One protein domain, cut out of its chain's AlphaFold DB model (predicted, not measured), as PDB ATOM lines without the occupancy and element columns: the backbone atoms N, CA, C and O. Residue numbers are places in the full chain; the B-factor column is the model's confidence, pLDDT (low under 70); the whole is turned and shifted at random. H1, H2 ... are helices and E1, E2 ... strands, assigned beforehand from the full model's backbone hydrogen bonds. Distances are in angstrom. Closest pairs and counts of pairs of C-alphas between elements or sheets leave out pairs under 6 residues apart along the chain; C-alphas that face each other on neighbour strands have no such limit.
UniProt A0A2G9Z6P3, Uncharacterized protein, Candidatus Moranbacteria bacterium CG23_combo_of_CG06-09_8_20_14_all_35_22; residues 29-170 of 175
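This is residues 29 to 170 of the 175 residues of an uncharacterized protein of Candidatus Moranbacteria bacterium CG23_combo_of_CG06-09_8_20_14_all_35_22 (UniProt A0A2G9Z6P3). One long antiparallel sheet is folded back on itself into two leaves, curled like part of a barrel: E1, E2, E6 and E5 make one leaf, E7, E10 and E9 the other, and E4 is the hinge. Near one end of E7, a small second sheet of two strands, E3 and E8, packs on it through E8, while the short H2 grazes the large sheet by the other end of E7; H1 lies beside the strands just after E4. The printed part has 142 residues, with the named elements in the order E1 E2 E3 E4 H1 E5 E6 H2 E7 E8 E9 E10; across the large sheet the order is E1 - E2 - E6 - E5 - E4 - E7 - E10 - E9. The class is mostly strand, and the whole is compact, with a radius of gyration of the C-alphas of 14.4 A and spans of 42 by 36 by 29 A.

Begin at E1, residues 29 to 32, an edge strand; it forms an antiparallel hairpin with E2, residues 35 to 40, where N 30 and O 37 are 2.9 A apart, within hydrogen-bond range. A tight link leads to E3, residues 44 to 47, which is apart from E2. Next look at E4, residues 62 to 67, and H1, residues 68 to 72, which is on the large sheet at a height over the sheet of 5.0 A and over none of the strands. E5, residues 80 to 85, is antiparallel to E4, with N 63 and O 82 2.9 A apart. E5 and E6, residues 88 to 94, form a hairpin, with N 85 and O 88 2.9 A apart; on its other side E6 has E2, with N 36 and O 93 2.8 A apart. H2, residues 96 to 100, only grazes the sheet with its residues 96 to 98. E7, residues 104 to 111, is antiparallel to E4, with N 66 and O 109 2.8 A apart; its closest C-alpha pair with H1 is Gly 68 and His 107, 5.0 A. E8, residues 117 to 120, pairs with E3, N 46 and O 118 being 2.9 A apart, and its closest C-alphas to E7 are those of Ala 118 and Leu 111, 4.5 A. E9, residues 128 to 132, and E10, residues 138 to 149, form the last hairpin, with N 129 and O 144 2.8 A apart. E10 bends by 102 degrees at residue 141; its residues 145 to 149 pair with E7, with N 106 and O 147 2.9 A apart. In this folded sheet, the two leaves face each other with 24 pairs of C-alphas within 11 A. In H1 and H2 every O i to N i+4 pair is within hydrogen-bond range.

Find C-alpha 29 at (10.951, 21.138, 14.700), where E1 begins; E2 then runs 16.2 A. E4 measures 16.6 A, E5 16.0 A and E6 20.2 A. E7 starts at C-alpha 104, (22.355, 18.342, 5.346), and runs 23.3 A. E9 measures 12.3 A, and E10 runs 23.8 A to C-alpha 149 at (19.476, 18.605, 9.575).

The two C-alphas farthest apart, those of Asn 56 and Lys 101, are 43.0 A from each other, and the printed part has no cut. The link from E3 to E4, residues 48 to 61, is long. Residues 150 to 170 hold no named element, but residues 156 to 157 pair antiparallel with residues 147 to 148 of E10. The mean pLDDT of the printed part is 75.8; 30 residues are under 70, among them 29 to 32, 51 to 56, 137 to 142 and 160 to 170.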
ATOM      1  N   VAL A  29      10.308  22.244  15.405       61.00
ATOM      2  CA  VAL A  29      10.951  21.138  14.700       61.00
ATOM      3  C   VAL A  29      11.458  20.114  15.708       61.00
ATOM      4  O   VAL A  29      12.254  20.443  16.589       61.00
ATOM      5  N   LYS A  30      10.959  18.878  15.613       67.56
ATOM      6  CA  LYS A  30      11.300  17.772  16.517       67.56
ATOM      7  C   LYS A  30      11.950  16.640  15.726       67.56
ATOM      8  O   LYS A  30      11.381  16.164  14.747       67.56
ATOM      9  N   ASN A  31      13.086  16.149  16.215       61.81
ATOM     10  CA  ASN A  31      13.616  14.854  15.793       61.81
ATOM     11  C   ASN A  31      12.756  13.731  16.393       61.81
ATOM     12  O   ASN A  31      12.630  13.627  17.615       61.81
ATOM     13  N   ASP A  32      12.179  12.888  15.541       66.50
ATOM     14  CA  ASP A  32      11.330  11.762  15.926       66.50
ATOM     15  C   ASP A  32      11.865  10.466  15.312       66.50
ATOM     16  O   ASP A  32      11.491  10.053  14.213       66.50
ATOM     17  N   GLY A  33      12.831   9.855  16.000       74.06
ATOM     18  CA  GLY A  33      13.549   8.703  15.462       74.06
ATOM     19  C   GLY A  33      14.307   9.091  14.194       74.06
ATOM     20  O   GLY A  33      15.223   9.912  14.257       74.06
ATOM     21  N   ASP A  34      13.947   8.491  13.061       79.00
ATOM     22  CA  ASP A  34      14.578   8.713  11.749       79.00
ATOM     23  C   ASP A  34      13.965   9.860  10.946       79.00
ATOM     24  O   ASP A  34      14.398  10.133   9.826       79.00
ATOM     25  N   ASN A  35      13.003  10.569  11.533       79.12
ATOM     26  CA  ASN A  35      12.305  11.666  10.889       79.12
ATOM     27  C   ASN A  35      12.521  12.998  11.608       79.12
ATOM     28  O   ASN A  35      12.845  13.064  12.794       79.12
ATOM     29  N   VAL A  36      12.273  14.066  10.865       77.06
ATOM     30  CA  VAL A  36      12.141  15.437  11.339       77.06
ATOM     31  C   VAL A  36      10.679  15.835  11.151       77.06
ATOM     32  O   VAL A  36      10.146  15.764  10.043       77.06
ATOM     33  N   ILE A  37      10.014  16.231  12.233       81.31
ATOM     34  CA  ILE A  37       8.654  16.778  12.207       81.31
ATOM     35  C   ILE A  37       8.774  18.292  12.218       81.31
ATOM     36  O   ILE A  37       9.383  18.829  13.135       81.31
ATOM     37  N   VAL A  38       8.182  18.963  11.235       78.56
ATOM     38  CA  VAL A  38       8.187  20.420  11.093       78.56
ATOM     39  C   VAL A  38       6.755  20.916  11.230       78.56
ATOM     40  O   VAL A  38       5.890  20.515  10.452       78.56
ATOM     41  N   ALA A  39       6.504  21.786  12.205       81.44
ATOM     42  CA  ALA A  39       5.237  22.489  12.365       81.44
ATOM     43  C   ALA A  39       5.457  23.983  12.134       81.44
ATOM     44  O   ALA A  39       6.307  24.540  12.814       81.44
ATOM     45  N   ILE A  40       4.718  24.607  11.211       77.31
ATOM     46  CA  ILE A  40       4.821  26.027  10.838       77.31
ATOM     47  C   ILE A  40       3.472  26.695  11.041       77.31
ATOM     48  O   ILE A  40       2.452  26.212  10.545       77.31
ATOM     49  N   ALA A  41       3.472  27.815  11.749       76.81
ATOM     50  CA  ALA A  41       2.272  28.595  11.991       76.81
ATOM     51  C   ALA A  41       2.077  29.718  10.961       76.81
ATOM     52  O   ALA A  41       2.995  30.094  10.236       76.81
ATOM     53  N   ASN A  42       0.866  30.283  10.924       74.81
ATOM     54  CA  ASN A  42       0.501  31.420  10.068       74.81
ATOM     55  C   ASN A  42       0.766  31.202   8.578       74.81
ATOM     56  O   ASN A  42       1.058  32.142   7.842       74.81
ATOM     57  N   VAL A  43       0.616  29.962   8.123       76.38
ATOM     58  CA  VAL A  43       0.798  29.630   6.717       76.38
ATOM     59  C   VAL A  43      -0.297  30.281   5.871       76.38
ATOM     60  O   VAL A  43      -1.488  30.232   6.209       76.38
ATOM     61  N   ARG A  44       0.116  30.911   4.769       79.81
ATOM     62  CA  ARG A  44      -0.762  31.538   3.782       79.81
ATOM     63  C   ARG A  44      -0.379  31.123   2.364       79.81
ATOM     64  O   ARG A  44       0.717  30.631   2.119       79.81
ATOM     65  N   LEU A  45      -1.303  31.326   1.440       78.00
ATOM     66  CA  LEU A  45      -1.147  31.098   0.013       78.00
ATOM     67  C   LEU A  45      -1.302  32.416  -0.751       78.00
ATOM     68  O   LEU A  45      -2.213  33.187  -0.452       78.00
ATOM     69  N   THR A  46      -0.451  32.640  -1.751       79.00
ATOM     70  CA  THR A  46      -0.549  33.750  -2.716       79.00
ATOM     71  C   THR A  46      -0.782  33.195  -4.127       79.00
ATOM     72  O   THR A  46      -0.223  32.142  -4.445       79.00
ATOM     73  N   PRO A  47      -1.604  33.832  -4.980       80.06
ATOM     74  CA  PRO A  47      -1.742  33.448  -6.382       80.06
ATOM     75  C   PRO A  47      -0.398  33.461  -7.120       80.06
ATOM     76  O   PRO A  47       0.374  34.412  -7.012       80.06
ATOM     77  N   ILE A  48      -0.143  32.429  -7.920       77.19
ATOM     78  CA  ILE A  48       1.049  32.344  -8.769       77.19
ATOM     79  C   ILE A  48       0.969  33.366  -9.914       77.19
ATOM     80  O   ILE A  48      -0.089  33.575 -10.504       77.19
ATOM     81  N   GLY A  49       2.097  34.004 -10.242       71.06
ATOM     82  CA  GLY A  49       2.214  34.980 -11.327       71.06
ATOM     83  C   GLY A  49       1.695  36.377 -10.979       71.06
ATOM     84  O   GLY A  49       1.738  37.273 -11.822       71.06
ATOM     85  N   VAL A  50       1.218  36.596  -9.749       71.94
ATOM     86  CA  VAL A  50       0.649  37.873  -9.309       71.94
ATOM     87  C   VAL A  50       1.416  38.389  -8.101       71.94
ATOM     88  O   VAL A  50       1.355  37.812  -7.024       71.94
ATOM     89  N   ASN A  51       2.083  39.538  -8.241       68.56
ATOM     90  CA  ASN A  51       2.675  40.209  -7.086       68.56
ATOM     91  C   ASN A  51       1.570  40.842  -6.233       68.56
ATOM     92  O   ASN A  51       1.123  41.961  -6.497       68.56
ATOM     93  N   THR A  52       1.152  40.123  -5.201       66.25
ATOM     94  CA  THR A  52       0.093  40.569  -4.298       66.25
ATOM     95  C   THR A  52       0.559  41.544  -3.228       66.25
ATOM     96  O   THR A  52      -0.276  42.117  -2.543       66.25
ATOM     97  N   LYS A  53       1.873  41.741  -3.048       63.44
ATOM     98  CA  LYS A  53       2.442  42.513  -1.926       63.44
ATOM     99  C   LYS A  53       1.956  42.048  -0.539       63.44
ATOM    100  O   LYS A  53       1.998  42.826   0.409       63.44
ATOM    101  N   GLY A  54       1.529  40.789  -0.413       61.69
ATOM    102  CA  GLY A  54       0.950  40.244   0.819       61.69
ATOM    103  C   GLY A  54      -0.555  40.497   0.983       61.69
ATOM    104  O   GLY A  54      -1.121  40.094   1.998       61.69
ATOM    105  N   ASP A  55      -1.212  41.111  -0.002       59.94
ATOM    106  CA  ASP A  55      -2.671  41.184  -0.081       59.94
ATOM    107  C   ASP A  55      -3.251  39.867  -0.638       59.94
ATOM    108  O   ASP A  55      -2.542  39.039  -1.203       59.94
ATOM    109  N   ASN A  56      -4.559  39.636  -0.493       66.06
ATOM    110  CA  ASN A  56      -5.247  38.449  -1.040       66.06
ATOM    111  C   ASN A  56      -4.675  37.087  -0.588       66.06
ATOM    112  O   ASN A  56      -4.858  36.078  -1.268       66.06
ATOM    113  N   LEU A  57      -4.005  37.056   0.564       74.62
ATOM    114  CA  LEU A  57      -3.481  35.833   1.155       74.62
ATOM    115  C   LEU A  57      -4.611  34.959   1.706       74.62
ATOM    116  O   LEU A  57      -5.404  35.404   2.539       74.62
ATOM    117  N   THR A  58      -4.655  33.695   1.296       78.31
ATOM    118  CA  THR A  58      -5.660  32.728   1.765       78.31
ATOM    119  C   THR A  58      -5.035  31.669   2.665       78.31
ATOM    120  O   THR A  58      -3.850  31.369   2.561       78.31
ATOM    121  N   THR A  59      -5.820  31.082   3.571       77.12
ATOM    122  CA  THR A  59      -5.350  29.936   4.369       77.12
ATOM    123  C   THR A  59      -5.639  28.646   3.595       77.12
ATOM    124  O   THR A  59      -6.791  28.449   3.208       77.12
ATOM    125  N   PRO A  60      -4.640  27.787   3.332       74.06
ATOM    126  CA  PRO A  60      -4.870  26.499   2.676       74.06
ATOM    127  C   PRO A  60      -5.578  25.498   3.595       74.06
ATOM    128  O   PRO A  60      -5.418  25.562   4.808       74.06
ATOM    129  N   GLU A  61      -6.286  24.525   3.014       80.31
ATOM    130  CA  GLU A  61      -6.715  23.300   3.718       80.31
ATOM    131  C   GLU A  61      -5.641  22.199   3.629       80.31
ATOM    132  O   GLU A  61      -5.397  21.452   4.582       80.31
ATOM    133  N   THR A  62      -4.974  22.117   2.476       85.19
ATOM    134  CA  THR A  62      -3.891  21.179   2.176       85.19
ATOM    135  C   THR A  62      -2.802  21.857   1.351       85.19
ATOM    136  O   THR A  62      -3.055  22.833   0.642       85.19
ATOM    137  N   LEU A  63      -1.582  21.334   1.449       85.88
ATOM    138  CA  LEU A  63      -0.424  21.790   0.687       85.88
ATOM    139  C   LEU A  63       0.368  20.601   0.163       85.88
ATOM    140  O   LEU A  63       0.655  19.662   0.906       85.88
ATOM    141  N   GLU A  64       0.773  20.681  -1.097       88.75
ATOM    142  CA  GLU A  64       1.846  19.858  -1.636       88.75
ATOM    143  C   GLU A  64       3.168  20.539  -1.312       88.75
ATOM    144  O   GLU A  64       3.371  21.702  -1.657       88.75
ATOM    145  N   LEU A  65       4.064  19.825  -0.646       85.94
ATOM    146  CA  LEU A  65       5.394  20.311  -0.333       85.94
ATOM    147  C   LEU A  65       6.398  19.705  -1.310       85.94
ATOM    148  O   LEU A  65       6.289  18.536  -1.688       85.94
ATOM    149  N   TYR A  66       7.394  20.500  -1.681       83.81
ATOM    150  CA  TYR A  66       8.441  20.181  -2.646       83.81
ATOM    151  C   TYR A  66       9.820  20.350  -1.989       83.81
ATOM    152  O   TYR A  66      10.048  21.315  -1.254       83.81
ATOM    153  N   SER A  67      10.719  19.387  -2.224       82.69
ATOM    154  CA  SER A  67      12.106  19.429  -1.742       82.69
ATOM    155  C   SER A  67      12.933  20.252  -2.715       82.69
ATOM    156  O   SER A  67      12.937  19.999  -3.921       82.69
ATOM    157  N   GLY A  68      13.651  21.232  -2.189       77.81
ATOM    158  CA  GLY A  68      14.531  22.071  -2.976       77.81
ATOM    159  C   GLY A  68      15.794  21.339  -3.437       77.81
ATOM    160  O   GLY A  68      16.354  21.716  -4.462       77.81
ATOM    161  N   ILE A  69      16.227  20.285  -2.730       74.56
ATOM    162  CA  ILE A  69      17.291  19.384  -3.209       74.56
ATOM    163  C   ILE A  69      16.812  18.642  -4.463       74.56
ATOM    164  O   ILE A  69      17.466  18.699  -5.499       74.56
ATOM    165  N   MET A  70      15.640  18.003  -4.392       76.19
ATOM    166  CA  MET A  70      15.090  17.248  -5.525       76.19
ATOM    167  C   MET A  70      14.791  18.145  -6.729       76.19
ATOM    168  O   MET A  70      15.084  17.773  -7.864       76.19
ATOM    169  N   ASP A  71      14.242  19.338  -6.488       75.19
ATOM    170  CA  ASP A  71      13.974  20.317  -7.543       75.19
ATOM    171  C   ASP A  71      15.269  20.795  -8.223       75.19
ATOM    172  O   ASP A  71      15.320  20.890  -9.450       75.19
ATOM    173  N   ALA A  72      16.346  21.019  -7.457       69.00
ATOM    174  CA  ALA A  72      17.658  21.364  -8.011       69.00
ATOM    175  C   ALA A  72      18.245  20.247  -8.896       69.00
ATOM    176  O   ALA A  72      18.901  20.544  -9.894       69.00
ATOM    177  N   ASP A  73      17.938  18.986  -8.586       75.25
ATOM    178  CA  ASP A  73      18.294  17.820  -9.403       75.25
ATOM    179  C   ASP A  73      17.332  17.596 -10.594       75.25
ATOM    180  O   ASP A  73      17.438  16.607 -11.323       75.25
ATOM    181  N   GLY A  74      16.378  18.509 -10.817       73.69
ATOM    182  CA  GLY A  74      15.404  18.453 -11.910       73.69
ATOM    183  C   GLY A  74      14.192  17.557 -11.637       73.69
ATOM    184  O   GLY A  74      13.378  17.332 -12.536       73.69
ATOM    185  N   VAL A  75      14.033  17.055 -10.410       77.19
ATOM    186  CA  VAL A  75      12.923  16.188 -10.006       77.19
ATOM    187  C   VAL A  75      11.815  17.016  -9.353       77.19
ATOM    188  O   VAL A  75      11.840  17.318  -8.164       77.19
ATOM    189  N   LYS A  76      10.782  17.342 -10.137       73.62
ATOM    190  CA  LYS A  76       9.633  18.148  -9.690       73.62
ATOM    191  C   LYS A  76       8.445  17.279  -9.287       73.62
ATOM    192  O   LYS A  76       7.473  17.155 -10.028       73.62
ATOM    193  N   SER A  77       8.534  16.637  -8.126       76.44
ATOM    194  CA  SER A  77       7.439  15.847  -7.542       76.44
ATOM    195  C   SER A  77       7.184  16.266  -6.094       76.44
ATOM    196  O   SER A  77       8.155  16.566  -5.394       76.44
ATOM    197  N   PRO A  78       5.919  16.278  -5.629       80.94
ATOM    198  CA  PRO A  78       5.625  16.497  -4.221       80.94
ATOM    199  C   PRO A  78       6.352  15.452  -3.379       80.94
ATOM    200  O   PRO A  78       6.203  14.252  -3.610       80.94
ATOM    201  N   PHE A  79       7.138  15.904  -2.408       75.75
ATOM    202  CA  PHE A  79       7.831  15.003  -1.488       75.75
ATOM    203  C   PHE A  79       7.002  14.743  -0.218       75.75
ATOM    204  O   PHE A  79       7.217  13.736   0.454       75.75
ATOM    205  N   ALA A  80       6.040  15.620   0.099       80.56
ATOM    206  CA  ALA A  80       5.086  15.447   1.190       80.56
ATOM    207  C   ALA A  80       3.761  16.172   0.897       80.56
ATOM    208  O   ALA A  80       3.723  17.142   0.144       80.56
ATOM    209  N   ILE A  81       2.676  15.721   1.531       81.62
ATOM    210  CA  ILE A  81       1.398  16.444   1.575       81.62
ATOM    211  C   ILE A  81       1.139  16.821   3.028       81.62
ATOM    212  O   ILE A  81       1.121  15.953   3.901       81.62
ATOM    213  N   ALA A  82       0.934  18.108   3.285       83.06
ATOM    214  CA  ALA A  82       0.624  18.615   4.610       83.06
ATOM    215  C   ALA A  82      -0.854  18.984   4.716       83.06
ATOM    216  O   ALA A  82      -1.414  19.637   3.831       83.06
ATOM    217  N   LYS A  83      -1.478  18.599   5.830       81.25
ATOM    218  CA  LYS A  83      -2.785  19.127   6.220       81.25
ATOM    219  C   LYS A  83      -2.581  20.395   7.037       81.25
ATOM    220  O   LYS A  83      -1.679  20.457   7.872       81.25
ATOM    221  N   VAL A  84      -3.446  21.373   6.808       77.69
ATOM    222  CA  VAL A  84      -3.466  22.617   7.568       77.69
ATOM    223  C   VAL A  84      -4.631  22.546   8.544       77.69
ATOM    224  O   VAL A  84      -5.766  22.261   8.160       77.69
ATOM    225  N   VAL A  85      -4.352  22.767   9.823       78.50
ATOM    226  CA  VAL A  85      -5.367  22.808  10.881       78.50
ATOM    227  C   VAL A  85      -5.134  24.079  11.675       78.50
ATOM    228  O   VAL A  85      -4.017  24.328  12.116       78.50
ATOM    229  N   ASP A  86      -6.163  24.921  11.784       74.44
ATOM    230  CA  ASP A  86      -6.108  26.199  12.505       74.44
ATOM    231  C   ASP A  86      -4.941  27.113  12.074       74.44
ATOM    232  O   ASP A  86      -4.321  27.804  12.878       74.44
ATOM    233  N   GLY A  87      -4.605  27.107  10.776       71.62
ATOM    234  CA  GLY A  87      -3.503  27.903  10.220       71.62
ATOM    235  C   GLY A  87      -2.099  27.372  10.542       71.62
ATOM    236  O   GLY A  87      -1.114  28.040  10.216       71.62
ATOM    237  N   MET A  88      -2.005  26.183  11.143       78.12
ATOM    238  CA  MET A  88      -0.768  25.450  11.373       78.12
ATOM    239  C   MET A  88      -0.620  24.321  10.352       78.12
ATOM    240  O   MET A  88      -1.517  23.502  10.155       78.12
ATOM    241  N   VAL A  89       0.542  24.267   9.716       78.50
ATOM    242  CA  VAL A  89       0.976  23.179   8.839       78.50
ATOM    243  C   VAL A  89       1.903  22.281   9.622       78.50
ATOM    244  O   VAL A  89       2.837  22.773  10.239       78.50
ATOM    245  N   THR A  90       1.686  20.971   9.572       81.62
ATOM    246  CA  THR A  90       2.656  19.996  10.082       81.62
ATOM    247  C   THR A  90       2.998  18.993   8.995       81.62
ATOM    248  O   THR A  90       2.108  18.479   8.318       81.62
ATOM    249  N   PHE A  91       4.285  18.709   8.833       78.62
ATOM    250  CA  PHE A  91       4.772  17.692   7.913       78.62
ATOM    251  C   PHE A  91       5.980  16.955   8.489       78.62
ATOM    252  O   PHE A  91       6.632  17.410   9.428       78.62
ATOM    253  N   THR A  92       6.251  15.778   7.935       80.81
ATOM    254  CA  THR A  92       7.302  14.873   8.400       80.81
ATOM    255  C   THR A  92       8.209  14.522   7.237       80.81
ATOM    256  O   THR A  92       7.723  14.170   6.164       80.81
ATOM    257  N   ILE A  93       9.517  14.628   7.452       78.69
ATOM    258  CA  ILE A  93      10.536  14.403   6.424       78.69
ATOM    259  C   ILE A  93      11.603  13.448   6.973       78.69
ATOM    260  O   ILE A  93      11.927  13.543   8.160       78.69
ATOM    261  N   PRO A  94      12.167  12.532   6.169       82.94
ATOM    262  CA  PRO A  94      13.293  11.719   6.615       82.94
ATOM    263  C   PRO A  94      14.497  12.589   6.993       82.94
ATOM    264  O   PRO A  94      14.819  13.552   6.296       82.94
ATOM    265  N   ASN A  95      15.204  12.238   8.069       83.25
ATOM    266  CA  ASN A  95      16.451  12.906   8.428       83.25
ATOM    267  C   ASN A  95      17.597  12.404   7.529       83.25
ATOM    268  O   ASN A  95      18.361  11.507   7.899       83.25
ATOM    269  N   SER A  96      17.742  13.007   6.349       83.69
ATOM    270  CA  SER A  96      18.782  12.655   5.372       83.69
ATOM    271  C   SER A  96      20.212  12.782   5.921       83.69
ATOM    272  O   SER A  96      21.108  12.073   5.458       83.69
ATOM    273  N   ALA A  97      20.439  13.611   6.947       85.38
ATOM    274  CA  ALA A  97      21.749  13.756   7.585       85.38
ATOM    275  C   ALA A  97      22.201  12.479   8.310       85.38
ATOM    276  O   ALA A  97      23.396  12.182   8.346       85.38
ATOM    277  N   LYS A  98      21.271  11.660   8.824       84.06
ATOM    278  CA  LYS A  98      21.612  10.349   9.407       84.06
ATOM    279  C   LYS A  98      22.207   9.394   8.380       84.06
ATOM    280  O   LYS A  98      23.173   8.693   8.674       84.06
ATOM    281  N   VAL A  99      21.632   9.378   7.178       83.38
ATOM    282  CA  VAL A  99      22.090   8.523   6.075       83.38
ATOM    283  C   VAL A  99      23.427   9.030   5.541       83.38
ATOM    284  O   VAL A  99      24.367   8.251   5.395       83.38
ATOM    285  N   ALA A 100      23.532  10.342   5.309       83.88
ATOM    286  CA  ALA A 100      24.740  10.980   4.793       83.88
ATOM    287  C   ALA A 100      25.893  11.035   5.814       83.88
ATOM    288  O   ALA A 100      27.049  11.200   5.427       83.88
ATOM    289  N   LYS A 101      25.596  10.880   7.113       88.12
ATOM    290  CA  LYS A 101      26.541  11.006   8.240       88.12
ATOM    291  C   LYS A 101      27.247  12.367   8.295       88.12
ATOM    292  O   LYS A 101      28.350  12.483   8.825       88.12
ATOM    293  N   CYS A 102      26.605  13.401   7.766       87.69
ATOM    294  CA  CYS A 102      27.058  14.785   7.807       87.69
ATOM    295  C   CYS A 102      25.842  15.725   7.849       87.69
ATOM    296  O   CYS A 102      24.733  15.285   7.536       87.69
ATOM    297  N   PRO A 103      26.009  16.998   8.251       87.75
ATOM    298  CA  PRO A 103      24.923  17.969   8.193       87.75
ATOM    299  C   PRO A 103      24.381  18.122   6.765       87.75
ATOM    300  O   PRO A 103      25.155  18.235   5.816       87.75
ATOM    301  N   VAL A 104      23.057  18.162   6.625       85.19
ATOM    302  CA  VAL A 104      22.355  18.342   5.346       85.19
ATOM    303  C   VAL A 104      21.447  19.554   5.456       85.19
ATOM    304  O   VAL A 104      20.709  19.698   6.427       85.19
ATOM    305  N   VAL A 105      21.490  20.424   4.451       86.25
ATOM    306  CA  VAL A 105      20.592  21.574   4.353       86.25
ATOM    307  C   VAL A 105      19.464  21.232   3.390       86.25
ATOM    308  O   VAL A 105      19.726  20.916   2.234       86.25
ATOM    309  N   GLU A 106      18.223  21.344   3.851       83.44
ATOM    310  CA  GLU A 106      17.022  21.186   3.034       83.44
ATOM    311  C   GLU A 106      16.264  22.511   2.965       83.44
ATOM    312  O   GLU A 106      16.221  23.275   3.933       83.44
ATOM    313  N   HIS A 107      15.667  22.772   1.807       84.69
ATOM    314  CA  HIS A 107      14.718  23.858   1.639       84.69
ATOM    315  C   HIS A 107      13.386  23.277   1.209       84.69
ATOM    316  O   HIS A 107      13.317  22.558   0.218       84.69
ATOM    317  N   VAL A 108      12.321  23.637   1.905       83.81
ATOM    318  CA  VAL A 108      10.980  23.188   1.550       83.81
ATOM    319  C   VAL A 108      10.156  24.369   1.075       83.81
ATOM    320  O   VAL A 108      10.099  25.403   1.733       83.81
ATOM    321  N   TRP A 109       9.489  24.211  -0.057       83.12
ATOM    322  CA  TRP A 109       8.470  25.143  -0.535       83.12
ATOM    323  C   TRP A 109       7.179  24.376  -0.815       83.12
ATOM    324  O   TRP A 109       7.168  23.145  -0.776       83.12
ATOM    325  N   GLY A 110       6.066  25.077  -1.027       83.56
ATOM    326  CA  GLY A 110       4.770  24.420  -1.171       83.56
ATOM    327  C   GLY A 110       3.832  25.099  -2.152       83.56
ATOM    328  O   GLY A 110       3.933  26.302  -2.378       83.56
ATOM    329  N   LEU A 111       2.911  24.315  -2.710       85.44
ATOM    330  CA  LEU A 111       1.845  24.756  -3.608       85.44
ATOM    331  C   LEU A 111       0.492  24.218  -3.155       85.44
ATOM    332  O   LEU A 111       0.404  23.181  -2.491       85.44
ATOM    333  N   SER A 112      -0.575  24.890  -3.576       86.06
ATOM    334  CA  SER A 112      -1.896  24.270  -3.598       86.06
ATOM    335  C   SER A 112      -1.922  23.088  -4.588       86.06
ATOM    336  O   SER A 112      -1.210  23.121  -5.594       86.06
ATOM    337  N   PRO A 113      -2.756  22.052  -4.362       86.56
ATOM    338  CA  PRO A 113      -2.842  20.891  -5.262       86.56
ATOM    339  C   PRO A 113      -3.218  21.229  -6.713       86.56
ATOM    340  O   PRO A 113      -2.817  20.542  -7.649       86.56
ATOM    341  N   ASP A 114      -3.982  22.305  -6.916       86.31
ATOM    342  CA  ASP A 114      -4.345  22.819  -8.242       86.31
ATOM    343  C   ASP A 114      -3.241  23.673  -8.892       86.31
ATOM    344  O   ASP A 114      -3.385  24.086 -10.039       86.31
ATOM    345  N   LYS A 115      -2.137  23.917  -8.170       83.50
ATOM    346  CA  LYS A 115      -0.967  24.698  -8.591       83.50
ATOM    347  C   LYS A 115      -1.289  26.136  -8.998       83.50
ATOM    348  O   LYS A 115      -0.538  26.733  -9.762       83.50
ATOM    349  N   ASN A 116      -2.377  26.696  -8.472       83.88
ATOM    350  CA  ASN A 116      -2.737  28.100  -8.678       83.88
ATOM    351  C   ASN A 116      -2.138  29.027  -7.617       83.88
ATOM    352  O   ASN A 116      -2.032  30.231  -7.843       83.88
ATOM    353  N   PHE A 117      -1.735  28.482  -6.468       81.19
ATOM    354  CA  PHE A 117      -1.222  29.255  -5.350       81.19
ATOM    355  C   PHE A 117       0.080  28.679  -4.807       81.19
ATOM    356  O   PHE A 117       0.262  27.462  -4.766       81.19
ATOM    357  N   ALA A 118       0.948  29.561  -4.319       82.69
ATOM    358  CA  ALA A 118       2.213  29.213  -3.696       82.69
ATOM    359  C   ALA A 118       2.237  29.576  -2.206       82.69
ATOM    360  O   ALA A 118       1.603  30.538  -1.768       82.69
ATOM    361  N   LEU A 119       2.966  28.776  -1.431       82.19
ATOM    362  CA  LEU A 119       3.161  28.949   0.000       82.19
ATOM    363  C   LEU A 119       3.914  30.247   0.293       82.19
ATOM    364  O   LEU A 119       5.014  30.464  -0.205       82.19
ATOM    365  N   VAL A 120       3.343  31.060   1.178       76.50
ATOM    366  CA  VAL A 120       3.989  32.219   1.786       76.50
ATOM    367  C   VAL A 120       4.053  32.000   3.292       76.50
ATOM    368  O   VAL A 120       3.061  31.652   3.939       76.50
ATOM    369  N   ILE A 121       5.242  32.212   3.845       76.38
ATOM    370  CA  ILE A 121       5.534  32.154   5.279       76.38
ATOM    371  C   ILE A 121       5.969  33.552   5.693       76.38
ATOM    372  O   ILE A 121       6.547  34.287   4.891       76.38
ATOM    373  N   ASP A 122       5.695  33.920   6.939       74.56
ATOM    374  CA  ASP A 122       6.172  35.176   7.504       74.56
ATOM    375  C   ASP A 122       7.712  35.262   7.396       74.56
ATOM    376  O   ASP A 122       8.407  34.417   7.964       74.56
ATOM    377  N   PRO A 123       8.284  36.272   6.707       71.94
ATOM    378  CA  PRO A 123       9.732  36.468   6.649       71.94
ATOM    379  C   PRO A 123      10.390  36.664   8.023       71.94
ATOM    380  O   PRO A 123      11.605  36.478   8.158       71.94
ATOM    381  N   ALA A 124       9.627  37.065   9.046       73.88
ATOM    382  CA  ALA A 124      10.105  37.153  10.418       73.88
ATOM    383  C   ALA A 124      10.294  35.773  11.071       73.88
ATOM    384  O   ALA A 124      11.118  35.668  11.983       73.88
ATOM    385  N   ASP A 125       9.620  34.723  10.583       77.56
ATOM    386  CA  ASP A 125       9.758  33.364  11.109       77.56
ATOM    387  C   ASP A 125      11.234  32.912  11.030       77.56
ATOM    388  O   ASP A 125      11.924  33.176  10.032       77.56
ATOM    389  N   PRO A 126      11.778  32.281  12.089       78.06
ATOM    390  CA  PRO A 126      13.164  31.823  12.095       78.06
ATOM    391  C   PRO A 126      13.461  30.771  11.019       78.06
ATOM    392  O   PRO A 126      14.598  30.684  10.565       78.06
ATOM    393  N   TRP A 127      12.463  30.001  10.587       81.44
ATOM    394  CA  TRP A 127      12.593  28.968   9.562       81.44
ATOM    395  C   TRP A 127      12.351  29.495   8.150       81.44
ATOM    396  O   TRP A 127      12.683  28.803   7.191       81.44
ATOM    397  N   ALA A 128      11.838  30.719   7.994       80.38
ATOM    398  CA  ALA A 128      11.756  31.358   6.689       80.38
ATOM    399  C   ALA A 128      13.161  31.740   6.196       80.38
ATOM    400  O   ALA A 128      13.899  32.498   6.832       80.38
ATOM    401  N   CYS A 129      13.522  31.231   5.023       80.12
ATOM    402  CA  CYS A 129      14.735  31.581   4.301       80.12
ATOM    403  C   CYS A 129      14.376  32.168   2.933       80.12
ATOM    404  O   CYS A 129      13.430  31.742   2.276       80.12
ATOM    405  N   TYR A 130      15.133  33.176   2.519       75.44
ATOM    406  CA  TYR A 130      14.955  33.890   1.261       75.44
ATOM    407  C   TYR A 130      16.303  34.484   0.840       75.44
ATOM    408  O   TYR A 130      17.210  34.659   1.659       75.44
ATOM    409  N   LYS A 131      16.456  34.791  -0.446       73.81
ATOM    410  CA  LYS A 131      17.540  35.638  -0.944       73.81
ATOM    411  C   LYS A 131      17.253  37.086  -0.563       73.81
ATOM    412  O   LYS A 131      16.104  37.513  -0.536       73.81
ATOM    413  N   ILE A 132      18.299  37.850  -0.284       70.56
ATOM    414  CA  ILE A 132      18.198  39.298  -0.096       70.56
ATOM    415  C   ILE A 132      18.567  39.951  -1.430       70.56
ATOM    416  O   ILE A 132      19.625  39.646  -1.980       70.56
ATOM    417  N   LYS A 133      17.689  40.807  -1.963       69.31
ATOM    418  CA  LYS A 133      17.979  41.626  -3.151       69.31
ATOM    419  C   LYS A 133      18.929  42.764  -2.793       69.31
ATOM    420  O   LYS A 133      19.072  43.131  -1.622       69.31
ATOM    421  N   ASP A 134      19.497  43.390  -3.817       71.25
ATOM    422  CA  ASP A 134      20.210  44.655  -3.664       71.25
ATOM    423  C   ASP A 134      19.342  45.667  -2.895       71.25
ATOM    424  O   ASP A 134      18.155  45.841  -3.175       71.25
ATOM    425  N   GLY A 135      19.929  46.298  -1.875       69.62
ATOM    426  CA  GLY A 135      19.217  47.218  -0.980       69.62
ATOM    427  C   GLY A 135      18.605  46.583   0.274       69.62
ATOM    428  O   GLY A 135      17.921  47.280   1.018       69.62
ATOM    429  N   GLY A 136      18.857  45.298   0.553       70.19
ATOM    430  CA  GLY A 136      18.482  44.675   1.833       70.19
ATOM    431  C   GLY A 136      17.033  44.189   1.906       70.19
ATOM    432  O   GLY A 136      16.548  43.853   2.986       70.19
ATOM    433  N   VAL A 137      16.333  44.148   0.771       66.62
ATOM    434  CA  VAL A 137      14.922  43.758   0.700       66.62
ATOM    435  C   VAL A 137      14.808  42.240   0.500       66.62
ATOM    436  O   VAL A 137      15.457  41.705  -0.403       66.62
ATOM    437  N   PRO A 138      13.988  41.528   1.295       62.12
ATOM    438  CA  PRO A 138      13.687  40.117   1.066       62.12
ATOM    439  C   PRO A 138      13.158  39.858  -0.349       62.12
ATOM    440  O   PRO A 138      12.199  40.492  -0.793       62.12
ATOM    441  N   ASP A 139      13.749  38.896  -1.053       67.06
ATOM    442  CA  ASP A 139      13.170  38.355  -2.275       67.06
ATOM    443  C   ASP A 139      12.102  37.325  -1.928       67.06
ATOM    444  O   ASP A 139      12.380  36.131  -1.791       67.06
ATOM    445  N   LEU A 140      10.865  37.797  -1.789       57.97
ATOM    446  CA  LEU A 140       9.713  36.942  -1.501       57.97
ATOM    447  C   LEU A 140       9.542  35.826  -2.549       57.97
ATOM    448  O   LEU A 140       9.120  34.731  -2.202       57.97
ATOM    449  N   GLY A 141      10.014  36.040  -3.784       56.34
ATOM    450  CA  GLY A 141      10.049  35.039  -4.856       56.34
ATOM    451  C   GLY A 141      11.055  33.906  -4.659       56.34
ATOM    452  O   GLY A 141      11.255  33.068  -5.535       56.34
ATOM    453  N   THR A 142      11.745  33.886  -3.527       65.88
ATOM    454  CA  THR A 142      12.704  32.843  -3.170       65.88
ATOM    455  C   THR A 142      12.386  32.228  -1.816       65.88
ATOM    456  O   THR A 142      13.155  31.396  -1.339       65.88
ATOM    457  N   LEU A 143      11.267  32.629  -1.215       70.19
ATOM    458  CA  LEU A 143      10.887  32.233   0.123       70.19
ATOM    459  C   LEU A 143      10.680  30.717   0.200       70.19
ATOM    460  O   LEU A 143      10.032  30.106  -0.644       70.19
ATOM    461  N   ALA A 144      11.300  30.111   1.201       79.38
ATOM    462  CA  ALA A 144      11.220  28.694   1.499       79.38
ATOM    463  C   ALA A 144      11.425  28.483   3.002       79.38
ATOM    464  O   ALA A 144      11.848  29.382   3.729       79.38
ATOM    465  N   ILE A 145      11.165  27.272   3.463       83.56
ATOM    466  CA  ILE A 145      11.483  26.794   4.803       83.56
ATOM    467  C   ILE A 145      12.915  26.280   4.754       83.56
ATOM    468  O   ILE A 145      13.175  25.308   4.054       83.56
ATOM    469  N   GLY A 146      13.842  26.903   5.471       86.50
ATOM    470  CA  GLY A 146      15.244  26.494   5.504       86.50
ATOM    471  C   GLY A 146      15.562  25.679   6.753       86.50
ATOM    472  O   GLY A 146      15.488  26.202   7.866       86.50
ATOM    473  N   ILE A 147      15.961  24.421   6.572       85.50
ATOM    474  CA  ILE A 147      16.212  23.460   7.652       85.50
ATOM    475  C   ILE A 147      17.650  22.954   7.554       85.50
ATOM    476  O   ILE A 147      18.067  22.431   6.523       85.50
ATOM    477  N   ILE A 148      18.394  23.045   8.654       86.44
ATOM    478  CA  ILE A 148      19.663  22.340   8.831       86.44
ATOM    479  C   ILE A 148      19.382  21.065   9.621       86.44
ATOM    480  O   ILE A 148      19.011  21.108  10.796       86.44
ATOM    481  N   MET A 149      19.561  19.924   8.967       86.62
ATOM    482  CA  MET A 149      19.476  18.605   9.575       86.62
ATOM    483  C   MET A 149      20.858  18.134  10.001       86.62
ATOM    484  O   MET A 149      21.831  18.277   9.261       86.62
ATOM    485  N   TYR A 150      20.932  17.523  11.179       85.75
ATOM    486  CA  TYR A 150      22.159  16.940  11.700       85.75
ATOM    487  C   TYR A 150      21.978  15.443  11.994       85.75
ATOM    488  O   TYR A 150      20.853  15.018  12.283       85.75
ATOM    489  N   PRO A 151      23.058  14.637  11.941       84.19
ATOM    490  CA  PRO A 151      22.962  13.191  12.151       84.19
ATOM    491  C   PRO A 151      22.516  12.802  13.570       84.19
ATOM    492  O   PRO A 151      21.784  11.831  13.749       84.19
ATOM    493  N   ASP A 152      22.961  13.548  14.580       82.62
ATOM    494  CA  ASP A 152      22.923  13.158  15.995       82.62
ATOM    495  C   ASP A 152      22.457  14.273  16.946       82.62
ATOM    496  O   ASP A 152      22.398  14.073  18.158       82.62
ATOM    497  N   GLN A 153      22.061  15.428  16.413       79.06
ATOM    498  CA  GLN A 153      21.563  16.561  17.196       79.06
ATOM    499  C   GLN A 153      20.270  17.142  16.612       79.06
ATOM    500  O   GLN A 153      19.843  16.797  15.506       79.06
ATOM    501  N   SER A 154      19.633  18.025  17.381       79.44
ATOM    502  CA  SER A 154      18.436  18.755  16.962       79.44
ATOM    503  C   SER A 154      18.678  19.540  15.675       79.44
ATOM    504  O   SER A 154      19.723  20.164  15.502       79.44
ATOM    505  N   THR A 155      17.689  19.530  14.785       83.50
ATOM    506  CA  THR A 155      17.668  20.397  13.603       83.50
ATOM    507  C   THR A 155      17.664  21.873  13.990       83.50
ATOM    508  O   THR A 155      17.084  22.241  15.013       83.50
ATOM    509  N   ALA A 156      18.228  22.724  13.137       84.44
ATOM    510  CA  ALA A 156      18.280  24.168  13.340       84.44
ATOM    511  C   ALA A 156      17.696  24.927  12.135       84.44
ATOM    512  O   ALA A 156      17.740  24.406  11.017       84.44
ATOM    513  N   PRO A 157      17.173  26.150  12.329       82.62
ATOM    514  CA  PRO A 157      16.804  27.014  11.214       82.62
ATOM    515  C   PRO A 157      18.036  27.390  10.384       82.62
ATOM    516  O   PRO A 157      19.123  27.598  10.922       82.62
ATOM    517  N   LEU A 158      17.862  27.518   9.065       81.00
ATOM    518  CA  LEU A 158      18.937  27.957   8.167       81.00
ATOM    519  C   LEU A 158      19.239  29.460   8.279       81.00
ATOM    520  O   LEU A 158      20.341  29.900   7.959       81.00
ATOM    521  N   LYS A 159      18.283  30.279   8.721       74.12
ATOM    522  CA  LYS A 159      18.494  31.717   8.943       74.12
ATOM    523  C   LYS A 159      19.609  31.909   9.992       74.12
ATOM    524  O   LYS A 159      19.522  31.301  11.057       74.12
ATOM    525  N   PRO A 160      20.654  32.727   9.737       59.03
ATOM    526  CA  PRO A 160      20.743  33.819   8.758       59.03
ATOM    527  C   PRO A 160      21.468  33.483   7.441       59.03
ATOM    528  O   PRO A 160      21.722  34.392   6.655       59.03
ATOM    529  N   TYR A 161      21.820  32.224   7.176       62.47
ATOM    530  CA  TYR A 161      22.706  31.844   6.062       62.47
ATOM    531  C   TYR A 161      22.076  31.973   4.656       62.47
ATOM    532  O   TYR A 161      22.759  31.751   3.659       62.47
ATOM    533  N   GLY A 162      20.809  32.399   4.570       58.12
ATOM    534  CA  GLY A 162      20.090  32.653   3.317       58.12
ATOM    535  C   GLY A 162      19.625  31.378   2.607       58.12
ATOM    536  O   GLY A 162      19.819  30.273   3.102       58.12
ATOM    537  N   LYS A 163      18.972  31.535   1.449       58.81
ATOM    538  CA  LYS A 163      18.574  30.411   0.582       58.81
ATOM    539  C   LYS A 163      19.793  29.865  -0.177       58.81
ATOM    540  O   LYS A 163      20.522  30.652  -0.787       58.81
ATOM    541  N   LEU A 164      19.981  28.544  -0.227       52.38
ATOM    542  CA  LEU A 164      20.917  27.916  -1.170       52.38
ATOM    543  C   LEU A 164      20.457  28.153  -2.626       52.38
ATOM    544  O   LEU A 164      19.264  28.357  -2.872       52.38
ATOM    545  N   PRO A 165      21.364  28.142  -3.621       48.38
ATOM    546  CA  PRO A 165      20.981  28.212  -5.028       48.38
ATOM    547  C   PRO A 165      20.040  27.050  -5.387       48.38
ATOM    548  O   PRO A 165      20.450  25.897  -5.424       48.38
ATOM    549  N   GLN A 166      18.770  27.365  -5.626       48.12
ATOM    550  CA  GLN A 166      17.724  26.460  -6.108       48.12
ATOM    551  C   GLN A 166      16.934  27.181  -7.203       48.12
ATOM    552  O   GLN A 166      17.098  28.399  -7.365       48.12
ATOM    553  N   GLY A 167      16.092  26.444  -7.932       43.72
ATOM    554  CA  GLY A 167      15.207  26.994  -8.960       43.72
ATOM    555  C   GLY A 167      14.328  28.150  -8.464       43.72
ATOM    556  O   GLY A 167      14.184  28.403  -7.259       43.72
ATOM    557  N   GLU A 168      13.768  28.900  -9.414       49.56
ATOM    558  CA  GLU A 168      12.808  29.965  -9.117       49.56
ATOM    559  C   GLU A 168      11.567  29.396  -8.427       49.56
ATOM    560  O   GLU A 168      11.081  28.321  -8.782       49.56
ATOM    561  N   HIS A 169      11.055  30.116  -7.423       46.69
ATOM    562  CA  HIS A 169       9.804  29.731  -6.783       46.69
ATOM    563  C   HIS A 169       8.669  29.803  -7.822       46.69
ATOM    564  O   HIS A 169       8.638  30.752  -8.611       46.69
ATOM    565  N   PRO A 170       7.718  28.854  -7.836       48.25
ATOM    566  CA  PRO A 170       6.728  28.748  -8.911       48.25
ATOM    567  C   PRO A 170       5.848  29.982  -9.091       48.25
ATOM    568  O   PRO A 170       5.361  30.203 -10.191       48.25
TER     569      PRO A 170